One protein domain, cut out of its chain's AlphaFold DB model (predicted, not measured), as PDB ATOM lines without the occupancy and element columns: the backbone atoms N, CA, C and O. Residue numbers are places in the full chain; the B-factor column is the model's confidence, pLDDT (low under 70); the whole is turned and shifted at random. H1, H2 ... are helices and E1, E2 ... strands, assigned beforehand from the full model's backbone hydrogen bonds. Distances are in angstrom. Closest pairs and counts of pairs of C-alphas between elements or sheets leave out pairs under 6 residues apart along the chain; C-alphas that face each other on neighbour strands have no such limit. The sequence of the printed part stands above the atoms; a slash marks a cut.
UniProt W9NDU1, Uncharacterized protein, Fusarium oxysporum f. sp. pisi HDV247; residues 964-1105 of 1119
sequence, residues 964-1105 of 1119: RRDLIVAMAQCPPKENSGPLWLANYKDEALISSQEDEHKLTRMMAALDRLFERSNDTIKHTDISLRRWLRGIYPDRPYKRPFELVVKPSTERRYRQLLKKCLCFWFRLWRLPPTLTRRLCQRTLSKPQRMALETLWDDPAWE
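AT A GLANCE: This is residues 964 to 1105 of the 1119 residues of an uncharacterized protein of Fusarium oxysporum f. sp. pisi HDV247 (UniProt W9NDU1). Two long helices, H2 and H4, slant across each other and run opposite ways, forming the long axis of a loosely built model. The strand hairpin E1 and E2, with H1, H5 and H6, gathers around the last part of H4, while H3 and the loop of residues 1032 to 1050 make the far end. The printed part has 142 residues, mostly helix, in the order H1, E1, E2, H2, H3, H4, H5, H6, with one antiparallel sheet, E1 - E2. It is loose, with a radius of gyration of the C-alphas of 19.2 A, and spans 61 by 33 by 31 A.

IN THESE COORDINATES: Find C-alpha 965 at (145.123, 114.237, 173.785), where H1, residues 965 to 971, begins. Next come E1, residues 983 to 988, and E2, residues 991 to 995. From C-alpha 997 at (122.654, 118.128, 172.289), H2 runs 39.1 A to residue 1023. H3 is residues 1026 to 1031; H4, residues 1051 to 1073, covers 32.7 A. H5 is residues 1076 to 1082, and H6, residues 1089 to 1099, ends at (125.492, 126.440, 184.504).

HOW THE PARTS SIT: Begin at the hub, H4. Its residues 1066 to 1071 touch H1 about perpendicular at 85 degrees, with C-alphas 971 and 1067 closest at 4.8 A. H4 only just touches H2, with 3 pairs of C-alphas within 8 A, the closest being 1007 and 1062 at 6.4 A; the tilt of 36 degrees is only just steep. H4 also only just touches H6, with 3 such pairs, C-alphas 1069 and 1095 closest at 6.9 A. H5 is close to H4 but not clearly touching, C-alphas 1071 and 1079 being 6.7 A apart; H3 stands likewise to H2, with C-alphas 1021 and 1029 at 7.5 A. In the hairpin, look for N 985 and O 993 at 2.8 A; C-alphas 970 and 985, the closest of H1 and E1, are 5.2 A apart. Every O i to N i+4 pair is within hydrogen-bond range in H1, H2, H3, H4 and H6, and 2 of 3 in H5.

THE WHOLE: The two farthest C-alphas, of Asp 990 and Asp 1038, are 63.2 A apart. The printed part has no cut; the links H1 to E1 and H3 to H4 are long. Residues 1049 to 1054, of which 1051 to 1054 belong to H4, stand free. Mean pLDDT of the printed part is 76.2, with residues 976 to 981, 1033 to 1043 and 1081 to 1086 among those under 70.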
ATOM      1  N   ARG A 964     144.665 111.249 177.272       70.31
ATOM      2  CA  ARG A 964     144.086 111.210 175.919       70.31
ATOM      3  C   ARG A 964     144.005 112.605 175.294       70.31
ATOM      4  O   ARG A 964     143.051 113.352 175.501       70.31
ATOM      5  N   ARG A 965     145.029 112.955 174.510       72.50
ATOM      6  CA  ARG A 965     145.123 114.237 173.785       72.50
ATOM      7  C   ARG A 965     143.990 114.433 172.773       72.50
ATOM      8  O   ARG A 965     143.560 115.561 172.573       72.50
ATOM      9  N   ASP A 966     143.491 113.353 172.178       72.19
ATOM     10  CA  ASP A 966     142.308 113.355 171.313       72.19
ATOM     11  C   ASP A 966     141.056 113.818 172.074       72.19
ATOM     12  O   ASP A 966     140.362 114.722 171.612       72.19
ATOM     13  N   LEU A 967     140.842 113.299 173.290       75.81
ATOM     14  CA  LEU A 967     139.757 113.735 174.171       75.81
ATOM     15  C   LEU A 967     139.922 115.200 174.616       75.81
ATOM     16  O   LEU A 967     138.946 115.942 174.583       75.81
ATOM     17  N   ILE A 968     141.133 115.653 174.981       77.31
ATOM     18  CA  ILE A 968     141.376 117.081 175.292       77.31
ATOM     19  C   ILE A 968     140.988 117.958 174.098       77.31
ATOM     20  O   ILE A 968     140.256 118.933 174.259       77.31
ATOM     21  N   VAL A 969     141.469 117.617 172.899       80.81
ATOM     22  CA  VAL A 969     141.212 118.392 171.680       80.81
ATOM     23  C   VAL A 969     139.725 118.398 171.323       80.81
ATOM     24  O   VAL A 969     139.249 119.422 170.842       80.81
ATOM     25  N   ALA A 970     138.986 117.315 171.587       81.25
ATOM     26  CA  ALA A 970     137.536 117.254 171.414       81.25
ATOM     27  C   ALA A 970     136.773 118.100 172.451       81.25
ATOM     28  O   ALA A 970     135.949 118.934 172.080       81.25
ATOM     29  N   MET A 971     137.098 117.969 173.742       81.81
ATOM     30  CA  MET A 971     136.483 118.777 174.804       81.81
ATOM     31  C   MET A 971     136.772 120.276 174.637       81.81
ATOM     32  O   MET A 971     135.925 121.092 174.978       81.81
ATOM     33  N   ALA A 972     137.917 120.649 174.060       85.88
ATOM     34  CA  ALA A 972     138.302 122.033 173.778       85.88
ATOM     35  C   ALA A 972     137.835 122.565 172.401       85.88
ATOM     36  O   ALA A 972     138.358 123.578 171.929       85.88
ATOM     37  N   GLN A 973     136.890 121.916 171.710       85.69
ATOM     38  CA  GLN A 973     136.260 122.505 170.517       85.69
ATOM     39  C   GLN A 973     135.223 123.560 170.926       85.69
ATOM     40  O   GLN A 973     134.580 123.429 171.963       85.69
ATOM     41  N   CYS A 974     135.012 124.602 170.119       85.31
ATOM     42  CA  CYS A 974     133.795 125.409 170.282       85.31
ATOM     43  C   CYS A 974     132.576 124.531 169.926       85.31
ATOM     44  O   CYS A 974     132.738 123.652 169.074       85.31
ATOM     45  N   PRO A 975     131.384 124.748 170.517       81.25
ATOM     46  CA  PRO A 975     130.176 124.069 170.058       81.25
ATOM     47  C   PRO A 975     129.956 124.347 168.559       81.25
ATOM     48  O   PRO A 975     130.363 125.415 168.070       81.25
ATOM     49  N   PRO A 976     129.381 123.404 167.793       69.12
ATOM     50  CA  PRO A 976     129.151 123.616 166.373       69.12
ATOM     51  C   PRO A 976     127.998 124.609 166.146       69.12
ATOM     52  O   PRO A 976     127.361 125.090 167.080       69.12
ATOM     53  N   LYS A 977     127.746 124.969 164.883       62.19
ATOM     54  CA  LYS A 977     126.634 125.870 164.545       62.19
ATOM     55  C   LYS A 977     125.281 125.196 164.787       62.19
ATOM     56  O   LYS A 977     125.179 123.974 164.714       62.19
ATOM     57  N   GLU A 978     124.264 126.028 165.003       54.66
ATOM     58  CA  GLU A 978     122.855 125.656 165.183       54.66
ATOM     59  C   GLU A 978     122.421 124.457 164.318       54.66
ATOM     60  O   GLU A 978     122.715 124.388 163.122       54.66
ATOM     61  N   ASN A 979     121.692 123.529 164.946       56.06
ATOM     62  CA  ASN A 979     121.236 122.241 164.404       56.06
ATOM     63  C   ASN A 979     122.310 121.155 164.189       56.06
ATOM     64  O   ASN A 979     122.029 120.133 163.563       56.06
ATOM     65  N   SER A 980     123.507 121.291 164.767       58.59
ATOM     66  CA  SER A 980     124.351 120.119 165.039       58.59
ATOM     67  C   SER A 980     123.767 119.246 166.155       58.59
ATOM     68  O   SER A 980     123.357 119.763 167.194       58.59
ATOM     69  N   GLY A 981     123.792 117.925 165.963       67.25
ATOM     70  CA  GLY A 981     123.497 116.947 167.018       67.25
ATOM     71  C   GLY A 981     124.589 116.866 168.105       67.25
ATOM     72  O   GLY A 981     125.508 117.689 168.116       67.25
ATOM     73  N   PRO A 982     124.518 115.870 169.010       76.12
ATOM     74  CA  PRO A 982     125.447 115.734 170.136       76.12
ATOM     75  C   PRO A 982     126.910 115.607 169.681       76.12
ATOM     76  O   PRO A 982     127.223 114.877 168.735       76.12
ATOM     77  N   LEU A 983     127.821 116.306 170.364       81.38
ATOM     78  CA  LEU A 983     129.239 116.342 170.000       81.38
ATOM     79  C   LEU A 983     129.956 115.074 170.476       81.38
ATOM     80  O   LEU A 983     130.072 114.829 171.675       81.38
ATOM     81  N   TRP A 984     130.504 114.296 169.543       79.00
ATOM     82  CA  TRP A 984     131.353 113.146 169.864       79.00
ATOM     83  C   TRP A 984     132.695 113.588 170.460       79.00
ATOM     84  O   TRP A 984     133.409 114.398 169.867       79.00
ATOM     85  N   LEU A 985     133.042 113.032 171.625       76.62
ATOM     86  CA  LEU A 985     134.253 113.368 172.376       76.62
ATOM     87  C   LEU A 985     135.332 112.285 172.249       76.62
ATOM     88  O   LEU A 985     136.484 112.603 171.958       76.62
ATOM     89  N   ALA A 986     134.973 111.016 172.478       74.44
ATOM     90  CA  ALA A 986     135.854 109.854 172.308       74.44
ATOM     91  C   ALA A 986     135.088 108.527 172.457       74.44
ATOM     92  O   ALA A 986     134.172 108.433 173.265       74.44
ATOM     93  N   ASN A 987     135.544 107.447 171.817       71.31
ATOM     94  CA  ASN A 987     135.117 106.092 172.203       71.31
ATOM     95  C   ASN A 987     135.892 105.618 173.447       71.31
ATOM     96  O   ASN A 987     137.122 105.737 173.484       71.31
ATOM     97  N   TYR A 988     135.210 105.040 174.437       64.12
ATOM     98  CA  TYR A 988     135.787 104.428 175.637       64.12
ATOM     99  C   TYR A 988     135.101 103.088 175.921       64.12
ATOM    100  O   TYR A 988     133.900 103.058 176.142       64.12
ATOM    101  N   LYS A 989     135.867 101.984 175.929       63.97
ATOM    102  CA  LYS A 989     135.332 100.611 176.073       63.97
ATOM    103  C   LYS A 989     134.154 100.324 175.124       63.97
ATOM    104  O   LYS A 989     133.124  99.814 175.543       63.97
ATOM    105  N   ASP A 990     134.324 100.713 173.863       59.62
ATOM    106  CA  ASP A 990     133.352 100.561 172.771       59.62
ATOM    107  C   ASP A 990     132.027 101.347 172.924       59.62
ATOM    108  O   ASP A 990     131.225 101.380 171.993       59.62
ATOM    109  N   GLU A 991     131.852 102.100 174.014       62.88
ATOM    110  CA  GLU A 991     130.816 103.125 174.171       62.88
ATOM    111  C   GLU A 991     131.307 104.485 173.638       62.88
ATOM    112  O   GLU A 991     132.478 104.851 173.787       62.88
ATOM    113  N   ALA A 992     130.418 105.264 173.019       71.56
ATOM    114  CA  ALA A 992     130.731 106.602 172.519       71.56
ATOM    115  C   ALA A 992     130.446 107.667 173.590       71.56
ATOM    116  O   ALA A 992     129.289 107.931 173.916       71.56
ATOM    117  N   LEU A 993     131.491 108.319 174.106       76.50
ATOM    118  CA  LEU A 993     131.346 109.504 174.949       76.50
ATOM    119  C   LEU A 993     130.920 110.677 174.069       76.50
ATOM    120  O   LEU A 993     131.658 111.087 173.167       76.50
ATOM    121  N   ILE A 994     129.738 111.212 174.353       80.12
ATOM    122  CA  ILE A 994     129.147 112.359 173.668       80.12
ATOM    123  C   ILE A 994     128.806 113.447 174.689       80.12
ATOM    124  O   ILE A 994     128.365 113.144 175.794       80.12
ATOM    125  N   SER A 995     129.002 114.707 174.311       82.94
ATOM    126  CA  SER A 995     128.337 115.847 174.949       82.94
ATOM    127  C   SER A 995     126.893 115.871 174.446       82.94
ATOM    128  O   SER A 995     126.682 115.678 173.241       82.94
ATOM    129  N   SER A 996     125.894 116.041 175.316       83.06
ATOM    130  CA  SER A 996     124.501 115.973 174.862       83.06
ATOM    131  C   SER A 996     124.147 117.170 173.973       83.06
ATOM    132  O   SER A 996     124.785 118.220 174.021       83.06
ATOM    133  N   GLN A 997     123.114 117.025 173.139       81.19
ATOM    134  CA  GLN A 997     122.654 118.128 172.289       81.19
ATOM    135  C   GLN A 997     122.160 119.323 173.125       81.19
ATOM    136  O   GLN A 997     122.302 120.464 172.699       81.19
ATOM    137  N   GLU A 998     121.637 119.061 174.322       80.44
ATOM    138  CA  GLU A 998     121.217 120.061 175.305       80.44
ATOM    139  C   GLU A 998     122.424 120.807 175.901       80.44
ATOM    140  O   GLU A 998     122.450 122.038 175.878       80.44
ATOM    141  N   ASP A 999     123.475 120.083 176.316       85.44
ATOM    142  CA  ASP A 999     124.729 120.678 176.808       85.44
ATOM    143  C   ASP A 999     125.387 121.567 175.742       85.44
ATOM    144  O   ASP A 999     125.783 122.700 176.017       85.44
ATOM    145  N   GLU A1000     125.482 121.078 174.500       87.75
ATOM    146  CA  GLU A1000     126.035 121.843 173.378       87.75
ATOM    147  C   GLU A1000     125.180 123.071 173.037       87.75
ATOM    148  O   GLU A1000     125.716 124.109 172.634       87.75
ATOM    149  N   HIS A1001     123.862 123.001 173.238       82.69
ATOM    150  CA  HIS A1001     122.975 124.139 173.035       82.69
ATOM    151  C   HIS A1001     123.121 125.191 174.145       82.69
ATOM    152  O   HIS A1001     123.277 126.375 173.828       82.69
ATOM    153  N   LYS A1002     123.183 124.784 175.426       85.38
ATOM    154  CA  LYS A1002     123.460 125.683 176.566       85.38
ATOM    155  C   LYS A1002     124.836 126.347 176.395       85.38
ATOM    156  O   LYS A1002     124.936 127.573 176.436       85.38
ATOM    157  N   LEU A1003     125.864 125.577 176.020       87.88
ATOM    158  CA  LEU A1003     127.185 126.103 175.645       87.88
ATOM    159  C   LEU A1003     127.128 127.088 174.470       87.88
ATOM    160  O   LEU A1003     127.824 128.101 174.495       87.88
ATOM    161  N   THR A1004     126.303 126.847 173.449       86.88
ATOM    162  CA  THR A1004     126.147 127.791 172.327       86.88
ATOM    163  C   THR A1004     125.566 129.127 172.801       86.88
ATOM    164  O   THR A1004     126.115 130.177 172.453       86.88
ATOM    165  N   ARG A1005     124.531 129.100 173.660       82.94
ATOM    166  CA  ARG A1005     123.953 130.300 174.304       82.94
ATOM    167  C   ARG A1005     125.024 131.059 175.106       82.94
ATOM    168  O   ARG A1005     125.235 132.249 174.865       82.94
ATOM    169  N   MET A1006     125.792 130.362 175.949       86.88
ATOM    170  CA  MET A1006     126.906 130.934 176.727       86.88
ATOM    171  C   MET A1006     128.005 131.558 175.848       86.88
ATOM    172  O   MET A1006     128.452 132.680 176.092       86.88
ATOM    173  N   MET A1007     128.446 130.866 174.791       89.38
ATOM    174  CA  MET A1007     129.506 131.361 173.901       89.38
ATOM    175  C   MET A1007     129.053 132.554 173.040       89.38
ATOM    176  O   MET A1007     129.906 133.323 172.583       89.38
ATOM    177  N   ALA A1008     127.746 132.717 172.809       84.88
ATOM    178  CA  ALA A1008     127.161 133.889 172.156       84.88
ATOM    179  C   ALA A1008     127.000 135.073 173.128       84.88
ATOM    180  O   ALA A1008     127.319 136.208 172.764       84.88
ATOM    181  N   ALA A1009     126.589 134.819 174.377       84.75
ATOM    182  CA  ALA A1009     126.578 135.823 175.441       84.75
ATOM    183  C   ALA A1009     127.985 136.402 175.684       84.75
ATOM    184  O   ALA A1009     128.148 137.618 175.750       84.75
ATOM    185  N   LEU A1010     129.018 135.551 175.689       85.38
ATOM    186  CA  LEU A1010     130.413 135.975 175.830       85.38
ATOM    187  C   LEU A1010     130.889 136.889 174.682       85.38
ATOM    188  O   LEU A1010     131.598 137.862 174.933       85.38
ATOM    189  N   ASP A1011     130.493 136.632 173.427       84.62
ATOM    190  CA  ASP A1011     130.814 137.548 172.315       84.62
ATOM    191  C   ASP A1011     130.160 138.919 172.506       84.62
ATOM    192  O   ASP A1011     130.805 139.938 172.258       84.62
ATOM    193  N   ARG A1012     128.900 138.946 172.960       79.38
ATOM    194  CA  ARG A1012     128.157 140.183 173.237       79.38
ATOM    195  C   ARG A1012     128.752 140.952 174.415       79.38
ATOM    196  O   ARG A1012     128.821 142.176 174.343       79.38
ATOM    197  N   LEU A1013     129.233 140.257 175.449       83.69
ATOM    198  CA  LEU A1013     129.977 140.858 176.558       83.69
ATOM    199  C   LEU A1013     131.246 141.553 176.046       83.69
ATOM    200  O   LEU A1013     131.448 142.728 176.332       83.69
ATOM    201  N   PHE A1014     132.067 140.872 175.235       82.19
ATOM    202  CA  PHE A1014     133.262 141.496 174.657       82.19
ATOM    203  C   PHE A1014     132.936 142.653 173.710       82.19
ATOM    204  O   PHE A1014     133.661 143.643 173.725       82.19
ATOM    205  N   GLU A1015     131.859 142.581 172.923       83.00
ATOM    206  CA  GLU A1015     131.473 143.697 172.052       83.00
ATOM    207  C   GLU A1015     130.976 144.909 172.853       83.00
ATOM    208  O   GLU A1015     131.423 146.025 172.602       83.00
ATOM    209  N   ARG A1016     130.151 144.689 173.890       78.00
ATOM    210  CA  ARG A1016     129.696 145.738 174.815       78.00
ATOM    211  C   ARG A1016     130.871 146.374 175.558       78.00
ATOM    212  O   ARG A1016     130.971 147.593 175.570       78.00
ATOM    213  N   SER A1017     131.797 145.579 176.097       78.06
ATOM    214  CA  SER A1017     133.013 146.081 176.756       78.06
ATOM    215  C   SER A1017     133.928 146.837 175.788       78.06
ATOM    216  O   SER A1017     134.439 147.905 176.131       78.06
ATOM    217  N   ASN A1018     134.096 146.341 174.558       80.69
ATOM    218  CA  ASN A1018     134.812 147.047 173.498       80.69
ATOM    219  C   ASN A1018     134.167 148.411 173.210       80.69
ATOM    220  O   ASN A1018     134.871 149.417 173.150       80.69
ATOM    221  N   ASP A1019     132.848 148.467 173.023       78.56
ATOM    222  CA  ASP A1019     132.139 149.716 172.740       78.56
ATOM    223  C   ASP A1019     132.157 150.674 173.931       78.56
ATOM    224  O   ASP A1019     132.418 151.861 173.731       78.56
ATOM    225  N   THR A1020     132.017 150.191 175.168       79.56
ATOM    226  CA  THR A1020     132.252 150.999 176.372       79.56
ATOM    227  C   THR A1020     133.649 151.620 176.331       79.56
ATOM    228  O   THR A1020     133.773 152.836 176.407       79.56
ATOM    229  N   ILE A1021     134.704 150.836 176.093       78.38
ATOM    230  CA  ILE A1021     136.090 151.333 176.043       78.38
ATOM    231  C   ILE A1021     136.327 152.312 174.874       78.38
ATOM    232  O   ILE A1021     137.105 153.257 175.025       78.38
ATOM    233  N   LYS A1022     135.654 152.148 173.725       77.62
ATOM    234  CA  LYS A1022     135.716 153.111 172.605       77.62
ATOM    235  C   LYS A1022     135.143 154.481 172.999       77.62
ATOM    236  O   LYS A1022     135.734 155.493 172.611       77.62
ATOM    237  N   HIS A1023     134.050 154.508 173.767       77.31
ATOM    238  CA  HIS A1023     133.313 155.725 174.140       77.31
ATOM    239  C   HIS A1023     133.735 156.343 175.492       77.31
ATOM    240  O   HIS A1023     133.539 157.539 175.689       77.31
ATOM    241  N   THR A1024     134.366 155.586 176.398       78.81
ATOM    242  CA  THR A1024     134.964 156.098 177.648       78.81
ATOM    243  C   THR A1024     135.962 157.222 177.358       78.81
ATOM    244  O   THR A1024     136.765 157.107 176.432       78.81
ATOM    245  N   ASP A1025     135.981 158.298 178.148       79.38
ATOM    246  CA  ASP A1025     136.890 159.428 177.898       79.38
ATOM    247  C   ASP A1025     138.383 159.021 177.875       79.38
ATOM    248  O   ASP A1025     138.807 158.055 178.513       79.38
ATOM    249  N   ILE A1026     139.206 159.780 177.145       68.62
ATOM    250  CA  ILE A1026     140.658 159.588 177.052       68.62
ATOM    251  C   ILE A1026     141.323 159.697 178.434       68.62
ATOM    252  O   ILE A1026     142.275 158.964 178.705       68.62
ATOM    253  N   SER A1027     140.830 160.562 179.323       69.00
ATOM    254  CA  SER A1027     141.347 160.719 180.688       69.00
ATOM    255  C   SER A1027     141.058 159.476 181.528       69.00
ATOM    256  O   SER A1027     141.971 158.929 182.143       69.00
ATOM    257  N   LEU A1028     139.826 158.962 181.480       73.12
ATOM    258  CA  LEU A1028     139.456 157.709 182.145       73.12
ATOM    259  C   LEU A1028     140.212 156.511 181.554       73.12
ATOM    260  O   LEU A1028     140.722 155.688 182.303       73.12
ATOM    261  N   ARG A1029     140.411 156.450 180.232       80.00
ATOM    262  CA  ARG A1029     141.275 155.434 179.605       80.00
ATOM    263  C   ARG A1029     142.743 155.537 180.028       80.00
ATOM    264  O   ARG A1029     143.421 154.516 180.042       80.00
ATOM    265  N   ARG A1030     143.259 156.722 180.366       71.38
ATOM    266  CA  ARG A1030     144.608 156.887 180.946       71.38
ATOM    267  C   ARG A1030     144.671 156.451 182.414       71.38
ATOM    268  O   ARG A1030     145.726 156.003 182.848       71.38
ATOM    269  N   TRP A1031     143.569 156.551 183.155       73.25
ATOM    270  CA  TRP A1031     143.442 156.008 184.514       73.25
ATOM    271  C   TRP A1031     143.275 154.481 184.531       73.25
ATOM    272  O   TRP A1031     143.948 153.818 185.308       73.25
ATOM    273  N   LEU A1032     142.484 153.906 183.618       72.75
ATOM    274  CA  LEU A1032     142.340 152.448 183.425       72.75
ATOM    275  C   LEU A1032     143.640 151.748 182.989       72.75
ATOM    276  O   LEU A1032     143.730 150.526 183.026       72.75
ATOM    277  N   ARG A1033     144.633 152.525 182.550       69.75
ATOM    278  CA  ARG A1033     145.997 152.084 182.237       69.75
ATOM    279  C   ARG A1033     147.011 152.636 183.245       69.75
ATOM    280  O   ARG A1033     148.167 152.836 182.900       69.75
ATOM    281  N   GLY A1034     146.571 153.031 184.436       55.78
ATOM    282  CA  GLY A1034     147.415 153.613 185.471       55.78
ATOM    283  C   GLY A1034     147.837 152.572 186.498       55.78
ATOM    284  O   GLY A1034     146.988 152.042 187.205       55.78
ATOM    285  N   ILE A1035     149.151 152.365 186.660       46.59
ATOM    286  CA  ILE A1035     149.672 151.589 187.799       46.59
ATOM    287  C   ILE A1035     149.243 152.237 189.123       46.59
ATOM    288  O   ILE A1035     148.868 151.570 190.076       46.59
ATOM    289  N   TYR A1036     149.350 153.561 189.214       51.06
ATOM    290  CA  TYR A1036     149.316 154.242 190.500       51.06
ATOM    291  C   TYR A1036     147.999 155.012 190.669       51.06
ATOM    292  O   TYR A1036     147.695 155.862 189.829       51.06
ATOM    293  N   PRO A1037     147.236 154.781 191.756       49.91
ATOM    294  CA  PRO A1037     145.930 155.414 191.964       49.91
ATOM    295  C   PRO A1037     146.008 156.932 192.214       49.91
ATOM    296  O   PRO A1037     144.976 157.591 192.285       49.91
ATOM    297  N   ASP A1038     147.212 157.508 192.315       49.62
ATOM    298  CA  ASP A1038     147.454 158.948 192.430       49.62
ATOM    299  C   ASP A1038     147.718 159.657 191.084       49.62
ATOM    300  O   ASP A1038     147.762 160.890 191.056       49.62
ATOM    301  N   ARG A1039     147.904 158.934 189.962       51.94
ATOM    302  CA  ARG A1039     148.248 159.557 188.666       51.94
ATOM    303  C   ARG A1039     147.839 158.761 187.409       51.94
ATOM    304  O   ARG A1039     148.172 157.582 187.287       51.94
ATOM    305  N   PRO A1040     147.252 159.425 186.391       47.97
ATOM    306  CA  PRO A1040     146.929 158.795 185.116       47.97
ATOM    307  C   PRO A1040     148.192 158.511 184.292       47.97
ATOM    308  O   PRO A1040     149.183 159.247 184.340       47.97
ATOM    309  N   TYR A1041     148.143 157.466 183.470       56.81
ATOM    310  CA  TYR A1041     149.248 157.080 182.601       56.81
ATOM    311  C   TYR A1041     149.353 157.936 181.327       56.81
ATOM    312  O   TYR A1041     148.414 158.606 180.893       56.81
ATOM    313  N   LYS A1042     150.536 157.928 180.697       61.03
ATOM    314  CA  LYS A1042     150.877 158.825 179.577       61.03
ATOM    315  C   LYS A1042     150.125 158.512 178.274       61.03
ATOM    316  O   LYS A1042     150.059 159.370 177.395       61.03
ATOM    317  N   ARG A1043     149.573 157.303 178.124       60.81
ATOM    318  CA  ARG A1043     148.776 156.862 176.962       60.81
ATOM    319  C   ARG A1043     147.432 156.297 177.437       60.81
ATOM    320  O   ARG A1043     147.384 155.743 178.529       60.81
ATOM    321  N   PRO A1044     146.341 156.416 176.664       75.19
ATOM    322  CA  PRO A1044     145.096 155.735 177.007       75.19
ATOM    323  C   PRO A1044     145.248 154.204 176.932       75.19
ATOM    324  O   PRO A1044     146.151 153.669 176.278       75.19
ATOM    325  N   PHE A1045     144.340 153.494 177.596       77.38
ATOM    326  CA  PHE A1045     143.987 152.118 177.273       77.38
ATOM    327  C   PHE A1045     143.384 152.056 175.863       77.38
ATOM    328  O   PHE A1045     142.506 152.849 175.516       77.38
ATOM    329  N   GLU A1046     143.857 151.114 175.050       74.44
ATOM    330  CA  GLU A1046     143.444 150.922 173.659       74.44
ATOM    331  C   GLU A1046     143.217 149.430 173.396       74.44
ATOM    332  O   GLU A1046     143.935 148.578 173.919       74.44
ATOM    333  N   LEU A1047     142.204 149.118 172.586       76.06
ATOM    334  CA  LEU A1047     141.837 147.746 172.238       76.06
ATOM    335  C   LEU A1047     142.824 147.129 171.234       76.06
ATOM    336  O   LEU A1047     143.581 147.825 170.556       76.06
ATOM    337  N   VAL A1048     142.790 145.799 171.106       70.38
ATOM    338  CA  VAL A1048     143.697 145.033 170.237       70.38
ATOM    339  C   VAL A1048     143.560 145.472 168.771       70.38
ATOM    340  O   VAL A1048     142.618 145.104 168.075       70.38
ATOM    341  N   VAL A1049     144.564 146.200 168.272       56.00
ATOM    342  CA  VAL A1049     144.586 146.877 166.953       56.00
ATOM    343  C   VAL A1049     144.360 145.937 165.748       56.00
ATOM    344  O   VAL A1049     144.038 146.388 164.649       56.00
ATOM    345  N   LYS A1050     144.525 144.618 165.919       69.62
ATOM    346  CA  LYS A1050     144.342 143.602 164.869       69.62
ATOM    347  C   LYS A1050     143.134 142.700 165.179       69.62
ATOM    348  O   LYS A1050     143.266 141.811 166.024       69.62
ATOM    349  N   PRO A1051     142.014 142.802 164.430       70.31
ATOM    350  CA  PRO A1051     140.841 141.934 164.611       70.31
ATOM    351  C   PRO A1051     141.127 140.430 164.451       70.31
ATOM    352  O   PRO A1051     140.415 139.594 164.999       70.31
ATOM    353  N   SER A1052     142.180 140.051 163.718       63.62
ATOM    354  CA  SER A1052     142.644 138.659 163.633       63.62
ATOM    355  C   SER A1052     143.242 138.148 164.949       63.62
ATOM    356  O   SER A1052     143.032 136.992 165.312       63.62
ATOM    357  N   THR A1053     143.954 139.008 165.682       74.06
ATOM    358  CA  THR A1053     144.520 138.702 167.001       74.06
ATOM    359  C   THR A1053     143.422 138.652 168.060       74.06
ATOM    360  O   THR A1053     143.365 137.697 168.829       74.06
ATOM    361  N   GLU A1054     142.498 139.614 168.044       78.44
ATOM    362  CA  GLU A1054     141.319 139.624 168.918       78.44
ATOM    363  C   GLU A1054     140.479 138.346 168.764       78.44
ATOM    364  O   GLU A1054     140.228 137.647 169.746       78.44
ATOM    365  N   ARG A1055     140.111 137.977 167.526       78.81
ATOM    366  CA  ARG A1055     139.364 136.738 167.240       78.81
ATOM    367  C   ARG A1055     140.083 135.493 167.757       78.81
ATOM    368  O   ARG A1055     139.420 134.580 168.240       78.81
ATOM    369  N   ARG A1056     141.420 135.456 167.696       81.06
ATOM    370  CA  ARG A1056     142.225 134.348 168.234       81.06
ATOM    371  C   ARG A1056     142.139 134.271 169.762       81.06
ATOM    372  O   ARG A1056     141.969 133.172 170.277       81.06
ATOM    373  N   TYR A1057     142.196 135.398 170.473       79.56
ATOM    374  CA  TYR A1057     142.031 135.422 171.932       79.56
ATOM    375  C   TYR A1057     140.599 135.084 172.369       79.56
ATOM    376  O   TYR A1057     140.434 134.186 173.195       79.56
ATOM    377  N   ARG A1058     139.564 135.689 171.755       86.19
ATOM    378  CA  ARG A1058     138.158 135.306 172.012       86.19
ATOM    379  C   ARG A1058     137.951 133.804 171.771       86.19
ATOM    380  O   ARG A1058     137.353 133.127 172.601       86.19
ATOM    381  N   GLN A1059     138.497 133.250 170.683       86.31
ATOM    382  CA  GLN A1059     138.402 131.813 170.400       86.31
ATOM    383  C   GLN A1059     139.123 130.951 171.449       86.31
ATOM    384  O   GLN A1059     138.576 129.926 171.845       86.31
ATOM    385  N   LEU A1060     140.318 131.333 171.910       86.88
ATOM    386  CA  LEU A1060     141.046 130.589 172.945       86.88
ATOM    387  C   LEU A1060     140.276 130.549 174.275       86.88
ATOM    388  O   LEU A1060     140.153 129.474 174.859       86.88
ATOM    389  N   LEU A1061     139.690 131.671 174.705       85.44
ATOM    390  CA  LEU A1061     138.862 131.716 175.914       85.44
ATOM    391  C   LEU A1061     137.598 130.853 175.777       85.44
ATOM    392  O   LEU A1061     137.302 130.060 176.668       85.44
ATOM    393  N   LYS A1062     136.904 130.918 174.630       89.69
ATOM    394  CA  LYS A1062     135.759 130.033 174.346       89.69
ATOM    395  C   LYS A1062     136.134 128.556 174.440       89.69
ATOM    396  O   LYS A1062     135.436 127.791 175.095       89.69
ATOM    397  N   LYS A1063     137.258 128.155 173.834       89.75
ATOM    398  CA  LYS A1063     137.770 126.776 173.912       89.75
ATOM    399  C   LYS A1063     138.094 126.348 175.345       89.75
ATOM    400  O   LYS A1063     137.831 125.202 175.693       89.75
ATOM    401  N   CYS A1064     138.625 127.259 176.164       87.12
ATOM    402  CA  CYS A1064     138.896 127.031 177.584       87.12
ATOM    403  C   CYS A1064     137.600 126.753 178.368       87.12
ATOM    404  O   CYS A1064     137.489 125.727 179.032       87.12
ATOM    405  N   LEU A1065     136.579 127.604 178.216       87.62
ATOM    406  CA  LEU A1065     135.279 127.420 178.873       87.62
ATOM    407  C   LEU A1065     134.573 126.136 178.404       87.62
ATOM    408  O   LEU A1065     134.101 125.358 179.229       87.62
ATOM    409  N   CYS A1066     134.566 125.861 177.095       89.69
ATOM    410  CA  CYS A1066     133.996 124.626 176.544       89.69
ATOM    411  C   CYS A1066     134.701 123.368 177.083       89.69
ATOM    412  O   CYS A1066     134.040 122.373 177.373       89.69
ATOM    413  N   PHE A1067     136.028 123.423 177.261       89.00
ATOM    414  CA  PHE A1067     136.789 122.358 177.911       89.00
ATOM    415  C   PHE A1067     136.349 122.172 179.367       89.00
ATOM    416  O   PHE A1067     136.025 121.049 179.745       89.00
ATOM    417  N   TRP A1068     136.277 123.242 180.166       86.81
ATOM    418  CA  TRP A1068     135.921 123.150 181.586       86.81
ATOM    419  C   TRP A1068     134.503 122.625 181.825       86.81
ATOM    420  O   TRP A1068     134.334 121.698 182.616       86.81
ATOM    421  N   PHE A1069     133.499 123.134 181.108       88.88
ATOM    422  CA  PHE A1069     132.123 122.646 181.244       88.88
ATOM    423  C   PHE A1069     131.978 121.185 180.809       88.88
ATOM    424  O   PHE A1069     131.362 120.398 181.523       88.88
ATOM    425  N   ARG A1070     132.600 120.754 179.702       87.56
ATOM    426  CA  ARG A1070     132.554 119.332 179.309       87.56
ATOM    427  C   ARG A1070     133.331 118.432 180.278       87.56
ATOM    428  O   ARG A1070     132.886 117.326 180.562       87.56
ATOM    429  N   LEU A1071     134.439 118.914 180.848       85.62
ATOM    430  CA  LEU A1071     135.186 118.216 181.905       85.62
ATOM    431  C   LEU A1071     134.362 118.066 183.203       85.62
ATOM    432  O   LEU A1071     134.539 117.082 183.924       85.62
ATOM    433  N   TRP A1072     133.468 119.025 183.480       87.06
ATOM    434  CA  TRP A1072     132.517 119.033 184.600       87.06
ATOM    435  C   TRP A1072     131.323 118.092 184.376       87.06
ATOM    436  O   TRP A1072     131.009 117.302 185.265       87.06
ATOM    437  N   ARG A1073     130.708 118.112 183.182       85.69
ATOM    438  CA  ARG A1073     129.585 117.221 182.814       85.69
ATOM    439  C   ARG A1073     129.994 115.745 182.700       85.69
ATOM    440  O   ARG A1073     129.154 114.864 182.873       85.69
ATOM    441  N   LEU A1074     131.267 115.443 182.422       80.25
ATOM    442  CA  LEU A1074     131.762 114.062 182.391       80.25
ATOM    443  C   LEU A1074     131.818 113.433 183.803       80.25
ATOM    444  O   LEU A1074     132.285 114.077 184.746       80.25
ATOM    445  N   PRO A1075     131.433 112.147 183.971       78.56
ATOM    446  CA  PRO A1075     131.429 111.488 185.278       78.56
ATOM    447  C   PRO A1075     132.795 111.574 185.988       78.56
ATOM    448  O   PRO A1075     133.799 111.153 185.405       78.56
ATOM    449  N   PRO A1076     132.885 112.015 187.261       70.31
ATOM    450  CA  PRO A1076     134.173 112.269 187.923       70.31
ATOM    451  C   PRO A1076     135.130 111.066 187.974       70.31
ATOM    452  O   PRO A1076     136.351 111.228 187.946       70.31
ATOM    453  N   THR A1077     134.586 109.846 188.016       71.75
ATOM    454  CA  THR A1077     135.341 108.581 187.968       71.75
ATOM    455  C   THR A1077     135.943 108.283 186.593       71.75
ATOM    456  O   THR A1077     136.921 107.542 186.509       71.75
ATOM    457  N   LEU A1078     135.381 108.848 185.526       71.44
ATOM    458  CA  LEU A1078     135.838 108.737 184.146       71.44
ATOM    459  C   LEU A1078     136.799 109.885 183.805       71.44
ATOM    460  O   LEU A1078     137.881 109.621 183.285       71.44
ATOM    461  N   THR A1079     136.488 111.114 184.225       70.94
ATOM    462  CA  THR A1079     137.381 112.284 184.142       70.94
ATOM    463  C   THR A1079     138.734 112.001 184.805       70.94
ATOM    464  O   THR A1079     139.779 112.143 184.167       70.94
ATOM    465  N   ARG A1080     138.736 111.446 186.031       72.25
ATOM    466  CA  ARG A1080     139.970 111.023 186.725       72.25
ATOM    467  C   ARG A1080     140.756 109.940 185.968       72.25
ATOM    468  O   ARG A1080     141.975 109.910 186.065       72.25
ATOM    469  N   ARG A1081     140.097 109.050 185.214       68.12
ATOM    470  CA  ARG A1081     140.766 107.971 184.455       68.12
ATOM    471  C   ARG A1081     141.326 108.429 183.109       68.12
ATOM    472  O   ARG A1081     142.338 107.889 182.681       68.12
ATOM    473  N   LEU A1082     140.663 109.366 182.429       66.12
ATOM    474  CA  LEU A1082     141.036 109.784 181.070       66.12
ATOM    475  C   LEU A1082     141.909 111.042 181.030       66.12
ATOM    476  O   LEU A1082     142.709 111.178 180.104       66.12
ATOM    477  N   CYS A1083     141.773 111.921 182.027       66.06
ATOM    478  CA  CYS A1083     142.483 113.201 182.123       66.06
ATOM    479  C   CYS A1083     143.412 113.308 183.343       66.06
ATOM    480  O   CYS A1083     144.063 114.333 183.507       66.06
ATOM    481  N   GLN A1084     143.441 112.289 184.214       66.75
ATOM    482  CA  GLN A1084     144.276 112.185 185.431       66.75
ATOM    483  C   GLN A1084     144.143 113.341 186.443       66.75
ATOM    484  O   GLN A1084     144.843 113.381 187.449       66.75
ATOM    485  N   ARG A1085     143.190 114.249 186.220       65.81
ATOM    486  CA  ARG A1085     142.885 115.426 187.037       65.81
ATOM    487  C   ARG A1085     141.377 115.504 187.275       65.81
ATOM    488  O   ARG A1085     140.589 114.922 186.530       65.81
ATOM    489  N   THR A1086     140.969 116.212 188.322       69.75
ATOM    490  CA  THR A1086     139.559 116.475 188.645       69.75
ATOM    491  C   THR A1086     139.409 117.891 189.175       69.75
ATOM    492  O   THR A1086     140.220 118.293 190.003       69.75
ATOM    493  N   LEU A1087     138.353 118.593 188.755       78.50
ATOM    494  CA  LEU A1087     137.987 119.922 189.260       78.50
ATOM    495  C   LEU A1087     137.930 119.947 190.795       78.50
ATOM    496  O   LEU A1087     137.342 119.035 191.398       78.50
ATOM    497  N   SER A1088     138.505 120.993 191.396       80.19
ATOM    498  CA  SER A1088     138.438 121.258 192.838       80.19
ATOM    499  C   SER A1088     136.992 121.530 193.279       80.19
ATOM    500  O   SER A1088     136.110 121.742 192.442       80.19
ATOM    501  N   LYS A1089     136.702 121.500 194.588       80.31
ATOM    502  CA  LYS A1089     135.338 121.780 195.075       80.31
ATOM    503  C   LYS A1089     134.882 123.216 194.723       80.31
ATOM    504  O   LYS A1089     133.792 123.314 194.165       80.31
ATOM    505  N   PRO A1090     135.682 124.283 194.936       79.62
ATOM    506  CA  PRO A1090     135.315 125.640 194.512       79.62
ATOM    507  C   PRO A1090     135.076 125.765 193.003       79.62
ATOM    508  O   PRO A1090     134.005 126.205 192.600       79.62
ATOM    509  N   GLN A1091     136.002 125.278 192.163       81.06
ATOM    510  CA  GLN A1091     135.846 125.293 190.698       81.06
ATOM    511  C   GLN A1091     134.558 124.586 190.252       81.06
ATOM    512  O   GLN A1091     133.885 125.026 189.324       81.06
ATOM    513  N   ARG A1092     134.215 123.472 190.911       82.00
ATOM    514  CA  ARG A1092     133.021 122.682 190.599       82.00
ATOM    515  C   ARG A1092     131.737 123.423 190.956       82.00
ATOM    516  O   ARG A1092     130.823 123.379 190.145       82.00
ATOM    517  N   MET A1093     131.708 124.119 192.095       81.62
ATOM    518  CA  MET A1093     130.584 124.963 192.515       81.62
ATOM    519  C   MET A1093     130.450 126.216 191.634       81.62
ATOM    520  O   MET A1093     129.347 126.552 191.234       81.62
ATOM    521  N   ALA A1094     131.555 126.870 191.257       83.44
ATOM    522  CA  ALA A1094     131.522 128.014 190.341       83.44
ATOM    523  C   ALA A1094     130.986 127.633 188.945       83.44
ATOM    524  O   ALA A1094     130.203 128.379 188.361       83.44
ATOM    525  N   LEU A1095     131.359 126.455 188.429       87.50
ATOM    526  CA  LEU A1095     130.803 125.910 187.183       87.50
ATOM    527  C   LEU A1095     129.324 125.513 187.321       87.50
ATOM    528  O   LEU A1095     128.575 125.710 186.375       87.50
ATOM    529  N   GLU A1096     128.909 124.990 188.476       87.44
ATOM    530  CA  GLU A1096     127.524 124.604 188.794       87.44
ATOM    531  C   GLU A1096     126.605 125.838 188.853       87.44
ATOM    532  O   GLU A1096     125.689 125.950 188.042       87.44
ATOM    533  N   THR A1097     126.939 126.845 189.671       86.62
ATOM    534  CA  THR A1097     126.210 128.128 189.744       86.62
ATOM    535  C   THR A1097     126.102 128.821 188.381       86.62
ATOM    536  O   THR A1097     125.048 129.340 188.032       86.62
ATOM    537  N   LEU A1098     127.177 128.815 187.584       86.06
ATOM    538  CA  LEU A1098     127.202 129.439 186.257       86.06
ATOM    539  C   LEU A1098     126.436 128.631 185.190       86.06
ATOM    540  O   LEU A1098     126.043 129.187 184.161       86.06
ATOM    541  N   TRP A1099     126.238 127.326 185.402       87.56
ATOM    542  CA  TRP A1099     125.492 126.440 184.504       87.56
ATOM    543  C   TRP A1099     123.989 126.442 184.792       87.56
ATOM    544  O   TRP A1099     123.195 126.393 183.851       87.56
ATOM    545  N   ASP A1100     123.604 126.525 186.065       86.62
ATOM    546  CA  ASP A1100     122.211 126.474 186.529       86.62
ATOM    547  C   ASP A1100     121.563 127.870 186.679       86.62
ATOM    548  O   ASP A1100     120.442 127.997 187.165       86.62
ATOM    549  N   ASP A1101     122.238 128.920 186.198       82.88
ATOM    550  CA  ASP A1101     121.689 130.275 186.055       82.88
ATOM    551  C   ASP A1101     120.426 130.272 185.146       82.88
ATOM    552  O   ASP A1101     120.484 129.804 183.996       82.88
ATOM    553  N   PRO A1102     119.275 130.800 185.616       77.38
ATOM    554  CA  PRO A1102     118.013 130.780 184.874       77.38
ATOM    555  C   PRO A1102     118.031 131.615 183.583       77.38
ATOM    556  O   PRO A1102     117.170 131.413 182.718       77.38
ATOM    557  N   ALA A1103     119.007 132.511 183.389       75.19
ATOM    558  CA  ALA A1103     119.175 133.272 182.149       75.19
ATOM    559  C   ALA A1103     119.378 132.374 180.911       75.19
ATOM    560  O   ALA A1103     119.112 132.794 179.782       75.19
ATOM    561  N   TRP A1104     119.811 131.121 181.100       78.62
ATOM    562  CA  TRP A1104     119.990 130.158 180.011       78.62
ATOM    563  C   TRP A1104     118.701 129.468 179.552       78.62
ATOM    564  O   TRP A1104     118.672 128.938 178.436       78.62
ATOM    565  N   GLU A1105     117.653 129.457 180.378       67.06
ATOM    566  CA  GLU A1105     116.459 128.618 180.176       67.06
ATOM    567  C   GLU A1105     115.293 129.371 179.521       67.06
ATOM    568  O   GLU A1105     114.504 128.781 178.790       67.06
TER     569      GLU A1105